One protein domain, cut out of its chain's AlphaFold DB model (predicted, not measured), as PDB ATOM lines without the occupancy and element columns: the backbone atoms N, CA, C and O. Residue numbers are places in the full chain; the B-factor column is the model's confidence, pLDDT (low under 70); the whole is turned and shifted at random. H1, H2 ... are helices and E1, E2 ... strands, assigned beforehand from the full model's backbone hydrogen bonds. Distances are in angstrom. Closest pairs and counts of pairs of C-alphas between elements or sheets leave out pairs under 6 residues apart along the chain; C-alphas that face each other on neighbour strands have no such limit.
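Overview. This is residues 10 to 91 of the 619 residues of an uncharacterized protein of Chloroflexi bacterium (UniProt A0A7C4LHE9). A twisted sheet of four strands, E2, E3, E6 and E7, makes one wall; the hairpin E4 and E5 packs on its edge strand E7, and the short strand E1 lies near the other edge strand, E2. The small helix H1 only grazes the sheet. The printed part has 82 residues, with the elements in the order E1 E2 E3 H1 E4 E5 E6 E7; under half of the residues are in these, and the class is mostly strand. The sheet, in the order E2 E3 E6 E7, is mixed, while E4 and E5 are antiparallel. The whole is compact, with a radius of gyration of the C-alphas of 12.0 A and spans of 31 by 29 by 25 A.

Along the chain. E1 is residues 18 to 20, beginning at C-alpha (-50.829, -60.177, 28.515). E2 is residues 27 to 29 and E3 residues 36 to 39, 10.1 A long. H1 is residues 46 to 50. E4, residues 54 to 58, is 13.3 A long and E5, residues 61 to 65, 12.9 A. E6, residues 76 to 82, is 19.7 A long; E7, residues 85 to 91, is 18.8 A long and ends at C-alpha (-45.446, -41.255, 24.053).

Arrangement. The hairpin E2 and E3 has N 28 and O 37 at 2.9 A. E3 and E6 are parallel, with N 38 and O 77 at 2.8 A. The hairpin E6 and E7 has N 80 and O 87 at 2.9 A, and the hairpin E4 and E5 has N 56 and O 63 at 2.8 A. The closest C-alphas of E4 and E7, Val 55 and Leu 87, are 7.3 A apart. E1 and E5 are near each other; E1 and E3 are apart. In H1, 0 of 1 O i to N i+4 pairs and 1 of 2 O i to N i+3 pairs are within hydrogen-bond range.

Size, cuts and confidence. The C-alphas farthest apart, of Ser 72 and Gly 83, are 33.2 A apart. The printed part has no cut and no long link. Its mean pLDDT is 71.8; 30 residues are under 70, among them residues 55 to 73.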
ATOM      1  N   LEU A  10     -47.434 -57.407  32.567       75.94
ATOM      2  CA  LEU A  10     -48.288 -56.245  32.318       75.94
ATOM      3  C   LEU A  10     -49.246 -56.577  31.171       75.94
ATOM      4  O   LEU A  10     -48.830 -57.208  30.210       75.94
ATOM      5  N   ASN A  11     -50.498 -56.133  31.220       80.38
ATOM      6  CA  ASN A  11     -51.351 -56.176  30.035       80.38
ATOM      7  C   ASN A  11     -50.983 -55.025  29.098       80.38
ATOM      8  O   ASN A  11     -50.777 -53.893  29.536       80.38
ATOM      9  N   CYS A  12     -50.902 -55.310  27.800       79.50
ATOM     10  CA  CYS A  12     -50.633 -54.321  26.776       79.50
ATOM     11  C   CYS A  12     -51.623 -53.154  26.921       79.50
ATOM     12  O   CYS A  12     -52.827 -53.378  26.788       79.50
ATOM     13  N   PRO A  13     -51.151 -51.910  27.117       78.38
ATOM     14  CA  PRO A  13     -52.042 -50.765  27.317       78.38
ATOM     15  C   PRO A  13     -52.905 -50.419  26.091       78.38
ATOM     16  O   PRO A  13     -53.817 -49.600  26.189       78.38
ATOM     17  N   ASN A  14     -52.596 -51.008  24.930       77.56
ATOM     18  CA  ASN A  14     -53.308 -50.777  23.676       77.56
ATOM     19  C   ASN A  14     -54.413 -51.812  23.405       77.56
ATOM     20  O   ASN A  14     -55.523 -51.429  23.059       77.56
ATOM     21  N   CYS A  15     -54.127 -53.109  23.566       75.00
ATOM     22  CA  CYS A  15     -55.060 -54.196  23.218       75.00
ATOM     23  C   CYS A  15     -55.475 -55.087  24.401       75.00
ATOM     24  O   CYS A  15     -56.243 -56.023  24.219       75.00
ATOM     25  N   GLY A  16     -54.945 -54.848  25.605       73.88
ATOM     26  CA  GLY A  16     -55.251 -55.635  26.803       73.88
ATOM     27  C   GLY A  16     -54.578 -57.010  26.876       73.88
ATOM     28  O   GLY A  16     -54.683 -57.673  27.903       73.88
ATOM     29  N   ALA A  17     -53.853 -57.436  25.838       73.75
ATOM     30  CA  ALA A  17     -53.205 -58.743  25.814       73.75
ATOM     31  C   ALA A  17     -52.062 -58.858  26.846       73.75
ATOM     32  O   ALA A  17     -51.303 -57.901  27.008       73.75
ATOM     33  N   PRO A  18     -51.878 -60.009  27.514       77.44
ATOM     34  CA  PRO A  18     -50.829 -60.177  28.515       77.44
ATOM     35  C   PRO A  18     -49.426 -60.104  27.891       77.44
ATOM     36  O   PRO A  18     -49.150 -60.725  26.863       77.44
ATOM     37  N   LEU A  19     -48.524 -59.361  28.534       75.94
ATOM     38  CA  LEU A  19     -47.116 -59.208  28.168       75.94
ATOM     39  C   LEU A  19     -46.219 -59.637  29.329       75.94
ATOM     40  O   LEU A  19     -46.390 -59.195  30.469       75.94
ATOM     41  N   ALA A  20     -45.215 -60.455  29.024       70.38
ATOM     42  CA  ALA A  20     -44.100 -60.692  29.928       70.38
ATOM     43  C   ALA A  20     -43.094 -59.544  29.793       70.38
ATOM     44  O   ALA A  20     -42.726 -59.169  28.679       70.38
ATOM     45  N   PHE A  21     -42.629 -59.012  30.923       71.25
ATOM     46  CA  PHE A  21     -41.582 -57.992  30.979       71.25
ATOM     47  C   PHE A  21     -40.365 -58.590  31.707       71.25
ATOM     48  O   PHE A  21     -40.270 -58.514  32.936       71.25
ATOM     49  N   PRO A  22     -39.463 -59.293  30.992       66.25
ATOM     50  CA  PRO A  22     -38.290 -59.910  31.601       66.25
ATOM     51  C   PRO A  22     -37.396 -58.842  32.236       66.25
ATOM     52  O   PRO A  22     -37.247 -57.752  31.693       66.25
ATOM     53  N   LYS A  23     -36.731 -59.162  33.353       61.94
ATOM     54  CA  LYS A  23     -35.827 -58.227  34.057       61.94
ATOM     55  C   LYS A  23     -34.691 -57.665  33.192       61.94
ATOM     56  O   LYS A  23     -34.096 -56.668  33.576       61.94
ATOM     57  N   GLU A  24     -34.362 -58.351  32.105       63.09
ATOM     58  CA  GLU A  24     -33.196 -58.108  31.253       63.09
ATOM     59  C   GLU A  24     -33.528 -57.278  30.004       63.09
ATOM     60  O   GLU A  24     -32.648 -57.051  29.178       63.09
ATOM     61  N   ARG A  25     -34.788 -56.853  29.833       67.69
ATOM     62  CA  ARG A  25     -35.211 -56.027  28.699       67.69
ATOM     63  C   ARG A  25     -35.828 -54.721  29.175       67.69
ATOM     64  O   ARG A  25     -36.755 -54.730  29.978       67.69
ATOM     65  N   ASP A  26     -35.358 -53.622  28.596       75.81
ATOM     66  CA  ASP A  26     -35.891 -52.279  28.846       75.81
ATOM     67  C   ASP A  26     -37.040 -51.931  27.888       75.81
ATOM     68  O   ASP A  26     -37.720 -50.925  28.065       75.81
ATOM     69  N   SER A  27     -37.302 -52.780  26.890       83.19
ATOM     70  CA  SER A  27     -38.428 -52.644  25.971       83.19
ATOM     71  C   SER A  27     -39.009 -53.995  25.545       83.19
ATOM     72  O   SER A  27     -38.305 -55.002  25.422       83.19
ATOM     73  N   VAL A  28     -40.323 -54.021  25.322       84.25
ATOM     74  CA  VAL A  28     -41.085 -55.183  24.846       84.25
ATOM     75  C   VAL A  28     -42.078 -54.720  23.786       84.25
ATOM     76  O   VAL A  28     -42.782 -53.734  23.983       84.25
ATOM     77  N   VAL A  29     -42.159 -55.447  22.672       84.19
ATOM     78  CA  VAL A  29     -43.161 -55.212  21.624       84.19
ATOM     79  C   VAL A  29     -44.321 -56.184  21.820       84.19
ATOM     80  O   VAL A  29     -44.120 -57.386  22.007       84.19
ATOM     81  N   CYS A  30     -45.545 -55.668  21.805       77.50
ATOM     82  CA  CYS A  30     -46.752 -56.469  21.917       77.50
ATOM     83  C   CYS A  30     -47.038 -57.202  20.608       77.50
ATOM     84  O   CYS A  30     -47.427 -56.577  19.629       77.50
ATOM     85  N   ARG A  31     -46.965 -58.537  20.626       79.94
ATOM     86  CA  ARG A  31     -47.213 -59.399  19.452       79.94
ATOM     87  C   ARG A  31     -48.629 -59.335  18.859       79.94
ATOM     88  O   ARG A  31     -48.878 -59.967  17.843       79.94
ATOM     89  N   PHE A  32     -49.565 -58.676  19.541       73.75
ATOM     90  CA  PHE A  32     -50.979 -58.626  19.155       73.75
ATOM     91  C   PHE A  32     -51.384 -57.302  18.497       73.75
ATOM     92  O   PHE A  32     -52.428 -57.238  17.863       73.75
ATOM     93  N   CYS A  33     -50.610 -56.230  18.689       74.56
ATOM     94  CA  CYS A  33     -50.957 -54.898  18.168       74.56
ATOM     95  C   CYS A  33     -49.735 -54.026  17.848       74.56
ATOM     96  O   CYS A  33     -49.876 -52.811  17.723       74.56
ATOM     97  N   ASP A  34     -48.536 -54.611  17.856       79.50
ATOM     98  CA  ASP A  34     -47.244 -53.976  17.567       79.50
ATOM     99  C   ASP A  34     -46.912 -52.728  18.391       79.50
ATOM    100  O   ASP A  34     -46.076 -51.907  18.025       79.50
ATOM    101  N   SER A  35     -47.551 -52.569  19.549       81.75
ATOM    102  CA  SER A  35     -47.189 -51.499  20.473       81.75
ATOM    103  C   SER A  35     -45.868 -51.786  21.171       81.75
ATOM    104  O   SER A  35     -45.666 -52.886  21.683       81.75
ATOM    105  N   THR A  36     -45.006 -50.779  21.257       85.81
ATOM    106  CA  THR A  36     -43.743 -50.828  21.995       85.81
ATOM    107  C   THR A  36     -43.966 -50.295  23.402       85.81
ATOM    108  O   THR A  36     -44.447 -49.179  23.582       85.81
ATOM    109  N   ILE A  37     -43.614 -51.088  24.407       87.62
ATOM    110  CA  ILE A  37     -43.677 -50.727  25.819       87.62
ATOM    111  C   ILE A  37     -42.243 -50.635  26.327       87.62
ATOM    112  O   ILE A  37     -41.517 -51.626  26.304       87.62
ATOM    113  N   GLU A  38     -41.843 -49.464  26.804       86.69
ATOM    114  CA  GLU A  38     -40.500 -49.192  27.309       86.69
ATOM    115  C   GLU A  38     -40.531 -48.905  28.803       86.69
ATOM    116  O   GLU A  38     -41.418 -48.220  29.311       86.69
ATOM    117  N   ARG A  39     -39.531 -49.402  29.519       83.31
ATOM    118  CA  ARG A  39     -39.288 -49.064  30.911       83.31
ATOM    119  C   ARG A  39     -38.265 -47.941  30.965       83.31
ATOM    120  O   ARG A  39     -37.186 -48.052  30.398       83.31
ATOM    121  N   SER A  40     -38.610 -46.873  31.672       78.69
ATOM    122  CA  SER A  40     -37.696 -45.771  31.948       78.69
ATOM    123  C   SER A  40     -37.240 -45.825  33.404       78.69
ATOM    124  O   SER A  40     -38.045 -46.026  34.317       78.69
ATOM    125  N   ASP A  41     -35.940 -45.623  33.613       75.31
ATOM    126  CA  ASP A  41     -35.333 -45.467  34.939       75.31
ATOM    127  C   ASP A  41     -35.437 -44.024  35.468       75.31
ATOM    128  O   ASP A  41     -35.040 -43.737  36.600       75.31
ATOM    129  N   GLU A  42     -35.975 -43.100  34.667       77.06
ATOM    130  CA  GLU A  42     -36.193 -41.716  35.075       77.06
ATOM    131  C   GLU A  42     -37.364 -41.604  36.057       77.06
ATOM    132  O   GLU A  42     -38.425 -42.211  35.884       77.06
ATOM    133  N   ALA A  43     -37.195 -40.769  37.084       74.00
ATOM    134  CA  ALA A  43     -38.286 -40.449  37.994       74.00
ATOM    135  C   ALA A  43     -39.411 -39.705  37.236       74.00
ATOM    136  O   ALA A  43     -39.110 -38.817  36.432       74.00
ATOM    137  N   PRO A  44     -40.695 -40.026  37.483       76.88
ATOM    138  CA  PRO A  44     -41.802 -39.314  36.856       76.88
ATOM    139  C   PRO A  44     -41.819 -37.836  37.252       76.88
ATOM    140  O   PRO A  44     -41.651 -37.476  38.421       76.88
ATOM    141  N   THR A  45     -42.011 -36.979  36.255       76.56
ATOM    142  CA  THR A  45     -42.174 -35.533  36.405       76.56
ATOM    143  C   THR A  45     -43.621 -35.188  36.792       76.56
ATOM    144  O   THR A  45     -44.524 -36.009  36.610       76.56
ATOM    145  N   PRO A  46     -43.890 -33.973  37.308       69.62
ATOM    146  CA  PRO A  46     -45.260 -33.518  37.559       69.62
ATOM    147  C   PRO A  46     -46.169 -33.558  36.315       69.62
ATOM    148  O   PRO A  46     -47.363 -33.818  36.451       69.62
ATOM    149  N   ASP A  47     -45.604 -33.368  35.117       70.19
ATOM    150  CA  ASP A  47     -46.322 -33.480  33.839       70.19
ATOM    151  C   ASP A  47     -46.600 -34.940  33.444       70.19
ATOM    152  O   ASP A  47     -47.662 -35.230  32.896       70.19
ATOM    153  N   ASP A  48     -45.713 -35.887  33.774       69.38
ATOM    154  CA  ASP A  48     -45.967 -37.319  33.539       69.38
ATOM    155  C   ASP A  48     -47.154 -37.818  34.383       69.38
ATOM    156  O   ASP A  48     -47.963 -38.624  33.926       69.38
ATOM    157  N   ALA A  49     -47.285 -37.319  35.618       65.56
ATOM    158  CA  ALA A  49     -48.365 -37.710  36.524       65.56
ATOM    159  C   ALA A  49     -49.749 -37.231  36.051       65.56
ATOM    160  O   ALA A  49     -50.749 -37.885  36.346       65.56
ATOM    161  N   SER A  50     -49.822 -36.117  35.315       62.12
ATOM    162  CA  SER A  50     -51.083 -35.575  34.792       62.12
ATOM    163  C   SER A  50     -51.556 -36.252  33.497       62.12
ATOM    164  O   SER A  50     -52.745 -36.190  33.192       62.12
ATOM    165  N   HIS A  51     -50.663 -36.953  32.783       70.81
ATOM    166  CA  HIS A  51     -50.956 -37.685  31.538       70.81
ATOM    167  C   HIS A  51     -50.925 -39.214  31.695       70.81
ATOM    168  O   HIS A  51     -51.054 -39.948  30.712       70.81
ATOM    169  N   ALA A  52     -50.747 -39.709  32.920       75.19
ATOM    170  CA  ALA A  52     -50.733 -41.135  33.193       75.19
ATOM    171  C   ALA A  52     -52.105 -41.770  32.911       75.19
ATOM    172  O   ALA A  52     -53.152 -41.291  33.354       75.19
ATOM    173  N   LEU A  53     -52.087 -42.890  32.194       77.50
ATOM    174  CA  LEU A  53     -53.244 -43.756  32.025       77.50
ATOM    175  C   LEU A  53     -53.618 -44.371  33.377       77.50
ATOM    176  O   LEU A  53     -52.762 -44.622  34.227       77.50
ATOM    177  N   LYS A  54     -54.910 -44.637  33.576       71.62
ATOM    178  CA  LYS A  54     -55.392 -45.225  34.824       71.62
ATOM    179  C   LYS A  54     -54.968 -46.692  34.901       71.62
ATOM    180  O   LYS A  54     -55.261 -47.469  33.996       71.62
ATOM    181  N   VAL A  55     -54.295 -47.056  35.987       69.88
ATOM    182  CA  VAL A  55     -53.736 -48.393  36.210       69.88
ATOM    183  C   VAL A  55     -54.454 -49.076  37.373       69.88
ATOM    184  O   VAL A  55     -54.498 -48.524  38.471       69.88
ATOM    185  N   ASP A  56     -54.964 -50.285  37.147       67.12
ATOM    186  CA  ASP A  56     -55.509 -51.171  38.178       67.12
ATOM    187  C   ASP A  56     -54.552 -52.349  38.410       67.12
ATOM    188  O   ASP A  56     -54.074 -52.972  37.460       67.12
ATOM    189  N   ILE A  57     -54.285 -52.685  39.677       63.09
ATOM    190  CA  ILE A  57     -53.447 -53.834  40.048       63.09
ATOM    191  C   ILE A  57     -54.315 -54.890  40.732       63.09
ATOM    192  O   ILE A  57     -54.747 -54.707  41.869       63.09
ATOM    193  N   LEU A  58     -54.542 -56.015  40.051       54.56
ATOM    194  CA  LEU A  58     -55.288 -57.171  40.559       54.56
ATOM    195  C   LEU A  58     -54.386 -58.408  40.487       54.56
ATOM    196  O   LEU A  58     -53.824 -58.710  39.440       54.56
ATOM    197  N   GLY A  59     -54.191 -59.107  41.610       47.56
ATOM    198  CA  GLY A  59     -53.427 -60.366  41.640       47.56
ATOM    199  C   GLY A  59     -51.950 -60.265  41.212       47.56
ATOM    200  O   GLY A  59     -51.366 -61.266  40.818       47.56
ATOM    201  N   GLY A  60     -51.341 -59.073  41.258       55.28
ATOM    202  CA  GLY A  60     -49.966 -58.843  40.782       55.28
ATOM    203  C   GLY A  60     -49.847 -58.566  39.276       55.28
ATOM    204  O   GLY A  60     -48.743 -58.310  38.797       55.28
ATOM    205  N   GLN A  61     -50.966 -58.558  38.545       56.47
ATOM    206  CA  GLN A  61     -51.044 -58.086  37.166       56.47
ATOM    207  C   GLN A  61     -51.468 -56.621  37.115       56.47
ATOM    208  O   GLN A  61     -52.297 -56.161  37.902       56.47
ATOM    209  N   VAL A  62     -50.888 -55.896  36.164       61.91
ATOM    210  CA  VAL A  62     -51.126 -54.470  35.939       61.91
ATOM    211  C   VAL A  62     -51.999 -54.320  34.698       61.91
ATOM    212  O   VAL A  62     -51.577 -54.685  33.598       61.91
ATOM    213  N   SER A  63     -53.211 -53.806  34.884       59.12
ATOM    214  CA  SER A  63     -54.181 -53.524  33.826       59.12
ATOM    215  C   SER A  63     -54.295 -52.018  33.615       59.12
ATOM    216  O   SER A  63     -54.335 -51.262  34.582       59.12
ATOM    217  N   VAL A  64     -54.340 -51.568  32.363       64.75
ATOM    218  CA  VAL A  64     -54.433 -50.143  32.023       64.75
ATOM    219  C   VAL A  64     -55.809 -49.868  31.426       64.75
ATOM    220  O   VAL A  64     -56.135 -50.382  30.359       64.75
ATOM    221  N   GLN A  65     -56.628 -49.067  32.110       57.72
ATOM    222  CA  GLN A  65     -57.938 -48.655  31.611       57.72
ATOM    223  C   GLN A  65     -57.767 -47.533  30.584       57.72
ATOM    224  O   GLN A  65     -57.289 -46.443  30.913       57.72
ATOM    225  N   ARG A  66     -58.219 -47.773  29.349       62.75
ATOM    226  CA  ARG A  66     -58.365 -46.736  28.324       62.75
ATOM    227  C   ARG A  66     -59.826 -46.551  27.913       62.75
ATOM    228  O   ARG A  66     -60.554 -47.538  27.821       62.75
ATOM    229  N   PRO A  67     -60.249 -45.311  27.606       47.44
ATOM    230  CA  PRO A  67     -61.482 -45.079  26.869       47.44
ATOM    231  C   PRO A  67     -61.394 -45.742  25.490       47.44
ATOM    232  O   PRO A  67     -60.366 -45.660  24.818       47.44
ATOM    233  N   SER A  68     -62.472 -46.405  25.085       44.94
ATOM    234  CA  SER A  68     -62.607 -47.144  23.829       44.94
ATOM    235  C   SER A  68     -62.277 -46.286  22.599       44.94
ATOM    236  O   SER A  68     -63.039 -45.390  22.238       44.94
ATOM    237  N   GLY A  69     -61.163 -46.598  21.938       46.91
ATOM    238  CA  GLY A  69     -60.772 -46.097  20.620       46.91
ATOM    239  C   GLY A  69     -60.023 -47.208  19.883       46.91
ATOM    240  O   GLY A  69     -59.189 -47.876  20.488       46.91
ATOM    241  N   GLY A  70     -60.380 -47.460  18.620       48.03
ATOM    242  CA  GLY A  70     -60.011 -48.671  17.878       48.03
ATOM    243  C   GLY A  70     -58.514 -49.004  17.882       48.03
ATOM    244  O   GLY A  70     -57.674 -48.169  17.544       48.03
ATOM    245  N   ALA A  71     -58.196 -50.251  18.231       54.53
ATOM    246  CA  ALA A  71     -56.860 -50.824  18.136       54.53
ATOM    247  C   ALA A  71     -56.558 -51.172  16.670       54.53
ATOM    248  O   ALA A  71     -56.989 -52.210  16.183       54.53
ATOM    249  N   SER A  72     -55.865 -50.293  15.946       51.69
ATOM    250  CA  SER A  72     -55.403 -50.611  14.579       51.69
ATOM    251  C   SER A  72     -54.006 -50.084  14.235       51.69
ATOM    252  O   SER A  72     -53.551 -50.267  13.113       51.69
ATOM    253  N   SER A  73     -53.276 -49.490  15.186       63.38
ATOM    254  CA  SER A  73     -51.868 -49.134  14.981       63.38
ATOM    255  C   SER A  73     -51.002 -49.404  16.212       63.38
ATOM    256  O   SER A  73     -51.447 -49.250  17.358       63.38
ATOM    257  N   GLY A  74     -49.752 -49.802  15.948       70.81
ATOM    258  CA  GLY A  74     -48.679 -49.857  16.935       70.81
ATOM    259  C   GLY A  74     -48.421 -48.475  17.526       70.81
ATOM    260  O   GLY A  74     -48.398 -47.471  16.818       70.81
ATOM    261  N   ARG A  75     -48.272 -48.417  18.849       80.19
ATOM    262  CA  ARG A  75     -48.101 -47.189  19.634       80.19
ATOM    263  C   ARG A  75     -46.963 -47.365  20.621       80.19
ATOM    264  O   ARG A  75     -46.640 -48.490  21.002       80.19
ATOM    265  N   ARG A  76     -46.375 -46.261  21.073       83.81
ATOM    266  CA  ARG A  76     -45.281 -46.284  22.044       83.81
ATOM    267  C   ARG A  76     -45.779 -45.895  23.433       83.81
ATOM    268  O   ARG A  76     -46.421 -44.864  23.609       83.81
ATOM    269  N   PHE A  77     -45.451 -46.712  24.424       86.06
ATOM    270  CA  PHE A  77     -45.776 -46.497  25.829       86.06
ATOM    271  C   PHE A  77     -44.507 -46.484  26.658       86.06
ATOM    272  O   PHE A  77     -43.601 -47.279  26.416       86.06
ATOM    273  N   ILE A  78     -44.471 -45.622  27.668       84.94
ATOM    274  CA  ILE A  78     -43.372 -45.556  28.626       84.94
ATOM    275  C   ILE A  78     -43.928 -45.845  30.020       84.94
ATOM    276  O   ILE A  78     -44.973 -45.323  30.416       84.94
ATOM    277  N   ILE A  79     -43.219 -46.698  30.755       85.50
ATOM    278  CA  ILE A  79     -43.500 -47.058  32.140       85.50
ATOM    279  C   ILE A  79     -42.438 -46.413  33.027       85.50
ATOM    280  O   ILE A  79     -41.252 -46.730  32.911       85.50
ATOM    281  N   LYS A  80     -42.876 -45.553  33.948       85.25
ATOM    282  CA  LYS A  80     -42.053 -44.988  35.027       85.25
ATOM    283  C   LYS A  80     -42.544 -45.510  36.377       85.25
ATOM    284  O   LYS A  80     -43.738 -45.717  36.570       85.25
ATOM    285  N   MET A  81     -41.637 -45.721  37.328       79.75
ATOM    286  CA  MET A  81     -41.991 -46.204  38.671       79.75
ATOM    287  C   MET A  81     -42.059 -45.047  39.671       79.75
ATOM    288  O   MET A  81     -41.072 -44.338  39.856       79.75
ATOM    289  N   GLN A  82     -43.178 -44.899  40.389       75.38
ATOM    290  CA  GLN A  82     -43.309 -43.964  41.515       75.38
ATOM    291  C   GLN A  82     -43.768 -44.711  42.765       75.38
ATOM    292  O   GLN A  82     -44.842 -45.302  42.788       75.38
ATOM    293  N   GLY A  83     -42.945 -44.726  43.817       65.81
ATOM    294  CA  GLY A  83     -43.318 -45.362  45.089       65.81
ATOM    295  C   GLY A  83     -43.679 -46.853  44.985       65.81
ATOM    296  O   GLY A  83     -44.459 -47.344  45.793       65.81
ATOM    297  N   GLY A  84     -43.149 -47.572  43.985       66.69
ATOM    298  CA  GLY A  84     -43.461 -48.984  43.728       66.69
ATOM    299  C   GLY A  84     -44.692 -49.236  42.846       66.69
ATOM    300  O   GLY A  84     -44.976 -50.392  42.549       66.69
ATOM    301  N   GLN A  85     -45.383 -48.186  42.395       69.62
ATOM    302  CA  GLN A  85     -46.501 -48.267  41.455       69.62
ATOM    303  C   GLN A  85     -46.037 -47.891  40.034       69.62
ATOM    304  O   GLN A  85     -45.277 -46.927  39.885       69.62
ATOM    305  N   PRO A  86     -46.459 -48.630  38.992       79.62
ATOM    306  CA  PRO A  86     -46.219 -48.246  37.606       79.62
ATOM    307  C   PRO A  86     -47.131 -47.091  37.189       79.62
ATOM    308  O   PRO A  86     -48.350 -47.179  37.307       79.62
ATOM    309  N   LEU A  87     -46.535 -46.043  36.628       80.25
ATOM    310  CA  LEU A  87     -47.219 -45.024  35.836       80.25
ATOM    311  C   LEU A  87     -46.971 -45.324  34.365       80.25
ATOM    312  O   LEU A  87     -45.820 -45.396  33.933       80.25
ATOM    313  N   VAL A  88     -48.052 -45.507  33.614       81.81
ATOM    314  CA  VAL A  88     -48.014 -45.804  32.180       81.81
ATOM    315  C   VAL A  88     -48.547 -44.598  31.426       81.81
ATOM    316  O   VAL A  88     -49.641 -44.132  31.726       81.81
ATOM    317  N   PHE A  89     -47.819 -44.110  30.433       83.44
ATOM    318  CA  PHE A  89     -48.274 -43.020  29.571       83.44
ATOM    319  C   PHE A  89     -47.906 -43.298  28.115       83.44
ATOM    320  O   PHE A  89     -46.979 -44.054  27.810       83.44
ATOM    321  N   GLU A  90     -48.689 -42.726  27.207       80.25
ATOM    322  CA  GLU A  90     -48.470 -42.818  25.767       80.25
ATOM    323  C   GLU A  90     -47.458 -41.757  25.335       80.25
ATOM    324  O   GLU A  90     -47.635 -40.572  25.613       80.25
ATOM    325  N   ALA A  91     -46.394 -42.176  24.656       75.62
ATOM    326  CA  ALA A  91     -45.446 -41.255  24.053       75.62
ATOM    327  C   ALA A  91     -46.009 -40.799  22.699       75.62
ATOM    328  O   ALA A  91     -46.150 -41.611  21.786       75.62
TER     329      ALA A  91